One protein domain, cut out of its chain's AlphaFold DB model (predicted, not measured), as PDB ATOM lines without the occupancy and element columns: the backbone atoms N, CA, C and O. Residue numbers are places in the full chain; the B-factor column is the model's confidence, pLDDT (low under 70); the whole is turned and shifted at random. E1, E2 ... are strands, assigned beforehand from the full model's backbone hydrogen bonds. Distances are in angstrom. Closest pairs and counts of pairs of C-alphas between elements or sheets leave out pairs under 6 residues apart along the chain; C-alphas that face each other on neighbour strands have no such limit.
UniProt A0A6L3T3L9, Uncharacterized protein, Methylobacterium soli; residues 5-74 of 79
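Overview. This is residues 5 to 74 of the 79 residues of an uncharacterized protein of Methylobacterium soli (UniProt A0A6L3T3L9). One twisted sheet of six antiparallel strands makes this domain, a single layer with no named helix over either face. E3 and E6 lie side by side in the middle, E1 with E2 on one side and E5 with E4 on the other, and the hairpin of E1 and E2 bends out of line partway along. The 70 printed residues hold no named helix and six strands, E1 to E6 along the chain, in the order E1, E2, E3, E6, E5, E4 across the sheet; the class is all strand. The whole is only just loose, close to compact, with a radius of gyration of the C-alphas of 13.3 A, and elongated, spanning 40 by 24 by 19 A.

Arrangement. Start at the inner strands E3, residues 37 to 45, and E6, residues 66 to 73: they are antiparallel at 165 degrees, C-alphas 41 and 70 face each other at 4.4 A, and N 40 and O 71 are 2.8 A apart, within hydrogen-bond range. On the other side of E3 look for E2, residues 18 to 28, antiparallel to it at 162 degrees, with N 24 and O 41 at 2.8 A; the two form a hairpin. Next comes the edge strand E1, residues 5 to 13, a hairpin with E2 at 156 degrees, with N 7 and O 23 at 2.8 A. E1 bends by 61 degrees at residue 10 and E2 by 62 degrees at residue 21; C-alphas 10 and 21 face each other at 4.6 A. Beyond E6 find E5, residues 58 to 63, its hairpin partner at 173 degrees, with N 61 and O 68 at 2.9 A. The edge strand E4, residues 50 to 54, forms a hairpin with E5 at 173 degrees, with N 53 and O 60 at 2.8 A. E1, E2, E3 and E4, E5, E6 are meanders, each strand the antiparallel neighbour of the one before. E3, E4, E5, E6 form a Greek key: the meander E4, E5, E6 brings the fourth strand back beside the first, while E3 and E4 are apart.

Along the chain. Find C-alpha 5 at (36.119, -34.158, -37.134), where E1 begins; it runs 21.8 A. E2, the longest strand with 11 residues, covers 28.5 A from C-alpha 18 at (53.627, -27.280, -48.441). E3 measures 26.8 A and E6 23.3 A, ending at C-alpha 73 at (45.936, -28.978, -26.855).

Size, cuts and confidence. The two C-alphas farthest apart, those of Asp 33 and Leu 49, are 40.2 A from each other. The printed part, residues 5 to 74, has no cut. No link is long: E2 to E3 is short with 8 residues, the others tight. Mean pLDDT of the printed part is 91.7, and no printed residue is under 70.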
ATOM      1  N   THR A   5      36.344 -35.138 -36.070       91.62
ATOM      2  CA  THR A   5      36.119 -34.158 -37.134       91.62
ATOM      3  C   THR A   5      37.172 -34.347 -38.210       91.62
ATOM      4  O   THR A   5      38.360 -34.126 -37.973       91.62
ATOM      5  N   PHE A   6      36.739 -34.719 -39.409       93.50
ATOM      6  CA  PHE A   6      37.582 -34.723 -40.597       93.50
ATOM      7  C   PHE A   6      37.380 -33.418 -41.375       93.50
ATOM      8  O   PHE A   6      36.248 -33.017 -41.636       93.50
ATOM      9  N   LYS A   7      38.471 -32.752 -41.768       93.31
ATOM     10  CA  LYS A   7      38.425 -31.554 -42.614       93.31
ATOM     11  C   LYS A   7      39.423 -31.662 -43.755       93.31
ATOM     12  O   LYS A   7      40.637 -31.666 -43.543       93.31
ATOM     13  N   ARG A   8      38.898 -31.671 -44.977       94.62
ATOM     14  CA  ARG A   8      39.679 -31.513 -46.206       94.62
ATOM     15  C   ARG A   8      40.123 -30.053 -46.342       94.62
ATOM     16  O   ARG A   8      39.318 -29.151 -46.124       94.62
ATOM     17  N   VAL A   9      41.398 -29.822 -46.654       94.12
ATOM     18  CA  VAL A   9      41.995 -28.476 -46.740       94.12
ATOM     19  C   VAL A   9      42.377 -28.131 -48.177       94.12
ATOM     20  O   VAL A   9      41.995 -27.064 -48.636       94.12
ATOM     21  N   LEU A  10      43.107 -29.019 -48.866       94.50
ATOM     22  CA  LEU A  10      43.577 -28.861 -50.254       94.50
ATOM     23  C   LEU A  10      44.085 -27.447 -50.584       94.50
ATOM     24  O   LEU A  10      43.688 -26.839 -51.573       94.50
ATOM     25  N   ARG A  11      44.959 -26.907 -49.729       95.44
ATOM     26  CA  ARG A  11      45.474 -25.538 -49.866       95.44
ATOM     27  C   ARG A  11      46.989 -25.520 -49.846       95.44
ATOM     28  O   ARG A  11      47.603 -26.052 -48.917       95.44
ATOM     29  N   PHE A  12      47.575 -24.874 -50.847       94.56
ATOM     30  CA  PHE A  12      49.004 -24.606 -50.883       94.56
ATOM     31  C   PHE A  12      49.358 -23.453 -49.937       94.56
ATOM     32  O   PHE A  12      48.690 -22.420 -49.906       94.56
ATOM     33  N   ASP A  13      50.392 -23.668 -49.135       92.81
ATOM     34  CA  ASP A  13      50.955 -22.706 -48.199       92.81
ATOM     35  C   ASP A  13      52.341 -22.292 -48.719       92.81
ATOM     36  O   ASP A  13      53.287 -23.083 -48.602       92.81
ATOM     37  N   PRO A  14      52.472 -21.097 -49.328       91.62
ATOM     38  CA  PRO A  14      53.725 -20.662 -49.938       91.62
ATOM     39  C   PRO A  14      54.810 -20.378 -48.893       91.62
ATOM     40  O   PRO A  14      55.978 -20.676 -49.135       91.62
ATOM     41  N   THR A  15      54.436 -19.883 -47.709       92.19
ATOM     42  CA  THR A  15      55.369 -19.584 -46.614       92.19
ATOM     43  C   THR A  15      55.971 -20.863 -46.045       92.19
ATOM     44  O   THR A  15      57.181 -20.961 -45.858       92.19
ATOM     45  N   ALA A  16      55.138 -21.881 -45.810       87.19
ATOM     46  CA  ALA A  16      55.605 -23.175 -45.319       87.19
ATOM     47  C   ALA A  16      56.066 -24.134 -46.435       87.19
ATOM     48  O   ALA A  16      56.466 -25.259 -46.125       87.19
ATOM     49  N   ARG A  17      55.983 -23.714 -47.710       92.69
ATOM     50  CA  ARG A  17      56.249 -24.513 -48.920       92.69
ATOM     51  C   ARG A  17      55.624 -25.910 -48.861       92.69
ATOM     52  O   ARG A  17      56.307 -26.913 -49.056       92.69
ATOM     53  N   LYS A  18      54.328 -25.991 -48.547       94.56
ATOM     54  CA  LYS A  18      53.627 -27.280 -48.441       94.56
ATOM     55  C   LYS A  18      52.173 -27.221 -48.888       94.56
ATOM     56  O   LYS A  18      51.478 -26.238 -48.646       94.56
ATOM     57  N   LEU A  19      51.687 -28.302 -49.485       95.94
ATOM     58  CA  LEU A  19      50.285 -28.495 -49.838       95.94
ATOM     59  C   LEU A  19      49.568 -29.220 -48.702       95.94
ATOM     60  O   LEU A  19      49.794 -30.402 -48.467       95.94
ATOM     61  N   ARG A  20      48.687 -28.528 -47.981       96.06
ATOM     62  CA  ARG A  20      47.897 -29.133 -46.900       96.06
ATOM     63  C   ARG A  20      46.763 -29.954 -47.510       96.06
ATOM     64  O   ARG A  20      45.924 -29.386 -48.205       96.06
ATOM     65  N   LEU A  21      46.710 -31.252 -47.219       96.44
ATOM     66  CA  LEU A  21      45.708 -32.161 -47.780       96.44
ATOM     67  C   LEU A  21      44.451 -32.183 -46.911       96.44
ATOM     68  O   LEU A  21      43.382 -31.732 -47.330       96.44
ATOM     69  N   PHE A  22      44.590 -32.651 -45.674       96.38
ATOM     70  CA  PHE A  22      43.493 -32.785 -44.722       96.38
ATOM     71  C   PHE A  22      44.000 -32.741 -43.280       96.38
ATOM     72  O   PHE A  22      45.199 -32.836 -43.005       96.38
ATOM     73  N   ARG A  23      43.063 -32.585 -42.347       95.19
ATOM     74  CA  ARG A  23      43.301 -32.713 -40.911       95.19
ATOM     75  C   ARG A  23      42.164 -33.478 -40.245       95.19
ATOM     76  O   ARG A  23      41.002 -33.310 -40.610       95.19
ATOM     77  N   VAL A  24      42.515 -34.276 -39.251       94.81
ATOM     78  CA  VAL A  24      41.605 -34.986 -38.358       94.81
ATOM     79  C   VAL A  24      41.763 -34.385 -36.974       94.81
ATOM     80  O   VAL A  24      42.885 -34.174 -36.520       94.81
ATOM     81  N   MET A  25      40.657 -34.064 -36.319       93.81
ATOM     82  CA  MET A  25      40.634 -33.447 -34.997       93.81
ATOM     83  C   MET A  25      39.646 -34.202 -34.124       93.81
ATOM     84  O   MET A  25      38.559 -34.535 -34.582       93.81
ATOM     85  N   TRP A  26      40.006 -34.486 -32.884       91.69
ATOM     86  CA  TRP A  26      39.106 -35.134 -31.941       91.69
ATOM     87  C   TRP A  26      39.399 -34.687 -30.525       91.69
ATOM     88  O   TRP A  26      40.473 -34.175 -30.225       91.69
ATOM     89  N   ASN A  27      38.425 -34.891 -29.650       89.94
ATOM     90  CA  ASN A  27      38.562 -34.594 -28.236       89.94
ATOM     91  C   ASN A  27      38.624 -35.901 -27.452       89.94
ATOM     92  O   ASN A  27      37.831 -36.814 -27.694       89.94
ATOM     93  N   VAL A  28      39.559 -35.965 -26.514       85.88
ATOM     94  CA  VAL A  28      39.687 -37.025 -25.519       85.88
ATOM     95  C   VAL A  28      39.252 -36.429 -24.184       85.88
ATOM     96  O   VAL A  28      39.791 -35.410 -23.773       85.88
ATOM     97  N   GLY A  29      38.256 -37.023 -23.523       84.00
ATOM     98  CA  GLY A  29      37.693 -36.477 -22.280       84.00
ATOM     99  C   GLY A  29      36.919 -35.163 -22.470       84.00
ATOM    100  O   GLY A  29      36.431 -34.868 -23.568       84.00
ATOM    101  N   ILE A  30      36.785 -34.384 -21.392       80.19
ATOM    102  CA  ILE A  30      36.128 -33.071 -21.403       80.19
ATOM    103  C   ILE A  30      37.215 -32.002 -21.521       80.19
ATOM    104  O   ILE A  30      37.915 -31.690 -20.571       80.19
ATOM    105  N   VAL A  31      37.385 -31.426 -22.712       78.88
ATOM    106  CA  VAL A  31      38.395 -30.372 -22.913       78.88
ATOM    107  C   VAL A  31      38.110 -29.194 -21.978       78.88
ATOM    108  O   VAL A  31      37.015 -28.627 -22.056       78.88
ATOM    109  N   GLY A  32      39.097 -28.833 -21.152       73.00
ATOM    110  CA  GLY A  32      39.009 -27.764 -20.150       73.00
ATOM    111  C   GLY A  32      38.825 -28.236 -18.699       73.00
ATOM    112  O   GLY A  32      38.861 -27.399 -17.806       73.00
ATOM    113  N   ASP A  33      38.671 -29.542 -18.442       78.19
ATOM    114  CA  ASP A  33      38.536 -30.113 -17.084       78.19
ATOM    115  C   ASP A  33      39.885 -30.473 -16.411       78.19
ATOM    116  O   ASP A  33      39.914 -31.061 -15.331       78.19
ATOM    117  N   GLY A  34      41.009 -30.167 -17.071       73.50
ATOM    118  CA  GLY A  34      42.368 -30.512 -16.629       73.50
ATOM    119  C   GLY A  34      42.830 -31.940 -16.963       73.50
ATOM    120  O   GLY A  34      44.013 -32.237 -16.815       73.50
ATOM    121  N   LYS A  35      41.940 -32.817 -17.445       78.44
ATOM    122  CA  LYS A  35      42.236 -34.208 -17.848       78.44
ATOM    123  C   LYS A  35      41.975 -34.462 -19.337       78.44
ATOM    124  O   LYS A  35      42.630 -35.310 -19.944       78.44
ATOM    125  N   GLY A  36      41.022 -33.752 -19.929       83.19
ATOM    126  CA  GLY A  36      40.657 -33.837 -21.330       83.19
ATOM    127  C   GLY A  36      41.477 -32.905 -22.214       83.19
ATOM    128  O   GLY A  36      41.836 -31.795 -21.831       83.19
ATOM    129  N   TYR A  37      41.737 -33.346 -23.440       85.38
ATOM    130  CA  TYR A  37      42.523 -32.614 -24.425       85.38
ATOM    131  C   TYR A  37      41.940 -32.766 -25.828       85.38
ATOM    132  O   TYR A  37      41.273 -33.748 -26.165       85.38
ATOM    133  N   SER A  38      42.203 -31.780 -26.675       89.75
ATOM    134  CA  SER A  38      41.931 -31.848 -28.104       89.75
ATOM    135  C   SER A  38      43.185 -32.304 -28.835       89.75
ATOM    136  O   SER A  38      44.287 -31.830 -28.566       89.75
ATOM    137  N   ARG A  39      43.040 -33.223 -29.779       91.50
ATOM    138  CA  ARG A  39      44.136 -33.727 -30.599       91.50
ATOM    139  C   ARG A  39      43.845 -33.466 -32.062       91.50
ATOM    140  O   ARG A  39      42.704 -33.545 -32.510       91.50
ATOM    141  N   LYS A  40      44.892 -33.136 -32.805       94.56
ATOM    142  CA  LYS A  40      44.847 -32.844 -34.233       94.56
ATOM    143  C   LYS A  40      45.970 -33.584 -34.929       94.56
ATOM    144  O   LYS A  40      47.117 -33.484 -34.512       94.56
ATOM    145  N   VAL A  41      45.651 -34.242 -36.033       95.62
ATOM    146  CA  VAL A  41      46.622 -34.801 -36.975       95.62
ATOM    147  C   VAL A  41      46.369 -34.179 -38.339       95.62
ATOM    148  O   VAL A  41      45.250 -34.212 -38.838       95.62
ATOM    149  N   ALA A  42      47.387 -33.573 -38.934       96.25
ATOM    150  CA  ALA A  42      47.327 -32.961 -40.253       96.25
ATOM    151  C   ALA A  42      48.309 -33.643 -41.201       96.25
ATOM    152  O   ALA A  42      49.424 -33.974 -40.802       96.25
ATOM    153  N   VAL A  43      47.895 -33.801 -42.456       96.81
ATOM    154  CA  VAL A  43      48.718 -34.364 -43.527       96.81
ATOM    155  C   VAL A  43      48.933 -33.304 -44.602       96.81
ATOM    156  O   VAL A  43      47.993 -32.613 -45.015       96.81
ATOM    157  N   ALA A  44      50.177 -33.155 -45.040       96.81
ATOM    158  CA  ALA A  44      50.578 -32.228 -46.086       96.81
ATOM    159  C   ALA A  44      51.636 -32.853 -47.005       96.81
ATOM    160  O   ALA A  44      52.321 -33.791 -46.613       96.81
ATOM    161  N   LEU A  45      51.795 -32.311 -48.209       96.19
ATOM    162  CA  LEU A  45      52.919 -32.606 -49.093       96.19
ATOM    163  C   LEU A  45      53.936 -31.472 -49.013       96.19
ATOM    164  O   LEU A  45      53.559 -30.306 -49.113       96.19
ATOM    165  N   ARG A  46      55.213 -31.792 -48.846       93.62
ATOM    166  CA  ARG A  46      56.320 -30.837 -48.741       93.62
ATOM    167  C   ARG A  46      57.500 -31.365 -49.559       93.62
ATOM    168  O   ARG A  46      57.767 -32.553 -49.472       93.62
ATOM    169  N   PRO A  47      58.257 -30.538 -50.297       91.19
ATOM    170  CA  PRO A  47      59.430 -31.002 -51.036       91.19
ATOM    171  C   PRO A  47      60.612 -31.262 -50.081       91.19
ATOM    172  O   PRO A  47      61.529 -30.451 -49.971       91.19
ATOM    173  N   ALA A  48      60.557 -32.362 -49.330       91.38
ATOM    174  CA  ALA A  48      61.618 -32.828 -48.439       91.38
ATOM    175  C   ALA A  48      61.625 -34.363 -48.368       91.38
ATOM    176  O   ALA A  48      60.570 -34.988 -48.256       91.38
ATOM    177  N   LEU A  49      62.814 -34.971 -48.413       90.38
ATOM    178  CA  LEU A  49      62.966 -36.431 -48.394       90.38
ATOM    179  C   LEU A  49      62.712 -37.026 -47.008       90.38
ATOM    180  O   LEU A  49      62.027 -38.038 -46.889       90.38
ATOM    181  N   ALA A  50      63.231 -36.383 -45.965       93.19
ATOM    182  CA  ALA A  50      63.025 -36.786 -44.585       93.19
ATOM    183  C   ALA A  50      63.095 -35.571 -43.655       93.19
ATOM    184  O   ALA A  50      63.780 -34.588 -43.938       93.19
ATOM    185  N   GLY A  51      62.389 -35.638 -42.534       93.38
ATOM    186  CA  GLY A  51      62.487 -34.646 -41.474       93.38
ATOM    187  C   GLY A  51      61.726 -35.097 -40.242       93.38
ATOM    188  O   GLY A  51      60.658 -35.689 -40.352       93.38
ATOM    189  N   PHE A  52      62.252 -34.811 -39.061       94.94
ATOM    190  CA  PHE A  52      61.568 -35.097 -37.809       94.94
ATOM    191  C   PHE A  52      61.761 -33.929 -36.854       94.94
ATOM    192  O   PHE A  52      62.870 -33.429 -36.680       94.94
ATOM    193  N   LYS A  53      60.667 -33.471 -36.254       94.06
ATOM    194  CA  LYS A  53      60.675 -32.444 -35.218       94.06
ATOM    195  C   LYS A  53      59.689 -32.848 -34.139       94.06
ATOM    196  O   LYS A  53      58.559 -33.223 -34.442       94.06
ATOM    197  N   ARG A  54      60.104 -32.744 -32.883       94.69
ATOM    198  CA  ARG A  54      59.271 -33.048 -31.724       94.69
ATOM    199  C   ARG A  54      59.376 -31.911 -30.717       94.69
ATOM    200  O   ARG A  54      60.475 -31.457 -30.420       94.69
ATOM    201  N   SER A  55      58.225 -31.493 -30.223       93.19
ATOM    202  CA  SER A  55      58.028 -30.563 -29.115       93.19
ATOM    203  C   SER A  55      57.273 -31.296 -27.996       93.19
ATOM    204  O   SER A  55      56.974 -32.488 -28.116       93.19
ATOM    205  N   TYR A  56      56.973 -30.603 -26.896       87.69
ATOM    206  CA  TYR A  56      56.278 -31.191 -25.746       87.69
ATOM    207  C   TYR A  56      54.874 -31.719 -26.103       87.69
ATOM    208  O   TYR A  56      54.481 -32.809 -25.694       87.69
ATOM    209  N   ASP A  57      54.146 -30.971 -26.925       90.88
ATOM    210  CA  ASP A  57      52.730 -31.157 -27.247       90.88
ATOM    211  C   ASP A  57      52.467 -31.457 -28.734       90.88
ATOM    212  O   ASP A  57      51.354 -31.833 -29.116       90.88
ATOM    213  N   GLU A  58      53.494 -31.367 -29.580       94.12
ATOM    214  CA  GLU A  58      53.400 -31.635 -31.012       94.12
ATOM    215  C   GLU A  58      54.603 -32.408 -31.558       94.12
ATOM    216  O   GLU A  58      55.723 -32.330 -31.061       94.12
ATOM    217  N   TRP A  59      54.380 -33.162 -32.628       95.75
ATOM    218  CA  TRP A  59      55.444 -33.763 -33.415       95.75
ATOM    219  C   TRP A  59      55.095 -33.728 -34.891       95.75
ATOM    220  O   TRP A  59      53.932 -33.782 -35.299       95.75
ATOM    221  N   ARG A  60      56.134 -33.653 -35.709       95.94
ATOM    222  CA  ARG A  60      56.045 -33.626 -37.154       95.94
ATOM    223  C   ARG A  60      57.085 -34.555 -37.741       95.94
ATOM    224  O   ARG A  60      58.263 -34.450 -37.411       95.94
ATOM    225  N   VAL A  61      56.650 -35.406 -38.653       96.81
ATOM    226  CA  VAL A  61      57.530 -36.240 -39.466       96.81
ATOM    227  C   VAL A  61      57.281 -35.926 -40.930       96.81
ATOM    228  O   VAL A  61      56.162 -35.614 -41.325       96.81
ATOM    229  N   THR A  62      58.324 -35.957 -41.736       96.31
ATOM    230  CA  THR A  62      58.250 -35.914 -43.188       96.31
ATOM    231  C   THR A  62      59.014 -37.104 -43.723       96.31
ATOM    232  O   THR A  62      60.126 -37.358 -43.264       96.31
ATOM    233  N   LEU A  63      58.419 -37.823 -44.666       95.81
ATOM    234  CA  LEU A  63      59.054 -38.935 -45.355       95.81
ATOM    235  C   LEU A  63      58.580 -38.947 -46.807       95.81
ATOM    236  O   LEU A  63      57.377 -38.891 -47.054       95.81
ATOM    237  N   LEU A  64      59.521 -38.990 -47.754       94.88
ATOM    238  CA  LEU A  64      59.256 -39.029 -49.199       94.88
ATOM    239  C   LEU A  64      58.237 -37.969 -49.649       94.88
ATOM    240  O   LEU A  64      57.314 -38.227 -50.416       94.88
ATOM    241  N   GLY A  65      58.383 -36.757 -49.119       93.19
ATOM    242  CA  GLY A  65      57.527 -35.622 -49.425       93.19
ATOM    243  C   GLY A  65      56.176 -35.580 -48.707       93.19
ATOM    244  O   GLY A  65      55.456 -34.594 -48.852       93.19
ATOM    245  N   VAL A  66      55.831 -36.580 -47.892       96.38
ATOM    246  CA  VAL A  66      54.611 -36.588 -47.073       96.38
ATOM    247  C   VAL A  66      54.942 -36.138 -45.654       96.38
ATOM    248  O   VAL A  66      55.701 -36.794 -44.948       96.38
ATOM    249  N   GLU A  67      54.360 -35.023 -45.222       96.50
ATOM    250  CA  GLU A  67      54.466 -34.476 -43.869       96.50
ATOM    251  C   GLU A  67      53.224 -34.852 -43.042       96.50
ATOM    252  O   GLU A  67      52.103 -34.472 -43.386       96.50
ATOM    253  N   VAL A  68      53.424 -35.541 -41.915       96.94
ATOM    254  CA  VAL A  68      52.399 -35.784 -40.888       96.94
ATOM    255  C   VAL A  68      52.721 -34.938 -39.665       96.94
ATOM    256  O   VAL A  68      53.839 -34.961 -39.154       96.94
ATOM    257  N   HIS A  69      51.735 -34.187 -39.187       96.56
ATOM    258  CA  HIS A  69      51.856 -33.289 -38.047       96.56
ATOM    259  C   HIS A  69      50.779 -33.599 -37.007       96.56
ATOM    260  O   HIS A  69      49.597 -33.374 -37.261       96.56
ATOM    261  N   SER A  70      51.180 -34.087 -35.836       94.56
ATOM    262  CA  SER A  70      50.303 -34.321 -34.688       94.56
ATOM    263  C   SER A  70      50.509 -33.223 -33.654       94.56
ATOM    264  O   SER A  70      51.641 -32.961 -33.274       94.56
ATOM    265  N   ALA A  71      49.428 -32.639 -33.148       94.06
ATOM    266  CA  ALA A  71      49.455 -31.649 -32.076       94.06
ATOM    267  C   ALA A  71      48.345 -31.924 -31.057       94.06
ATOM    268  O   ALA A  71      47.254 -32.379 -31.420       94.06
ATOM    269  N   THR A  72      48.632 -31.640 -29.792       91.19
ATOM    270  CA  THR A  72      47.738 -31.847 -28.651       91.19
ATOM    271  C   THR A  72      47.529 -30.518 -27.938       91.19
ATOM    272  O   THR A  72      48.480 -29.792 -27.693       91.19
ATOM    273  N   SER A  73      46.288 -30.189 -27.591       87.62
ATOM    274  CA  SER A  73      45.936 -28.978 -26.855       87.62
ATOM    275  C   SER A  73      45.132 -29.340 -25.612       87.62
ATOM    276  O   SER A  73      44.066 -29.941 -25.713       87.62
ATOM    277  N   TRP A  74      45.646 -28.969 -24.441       79.81
ATOM    278  CA  TRP A  74      45.058 -29.305 -23.139       79.81
ATOM    279  C   TRP A  74      44.042 -28.266 -22.636       79.81
ATOM    280  O   TRP A  74      43.203 -28.580 -21.801       79.81
TER     281      TRP A  74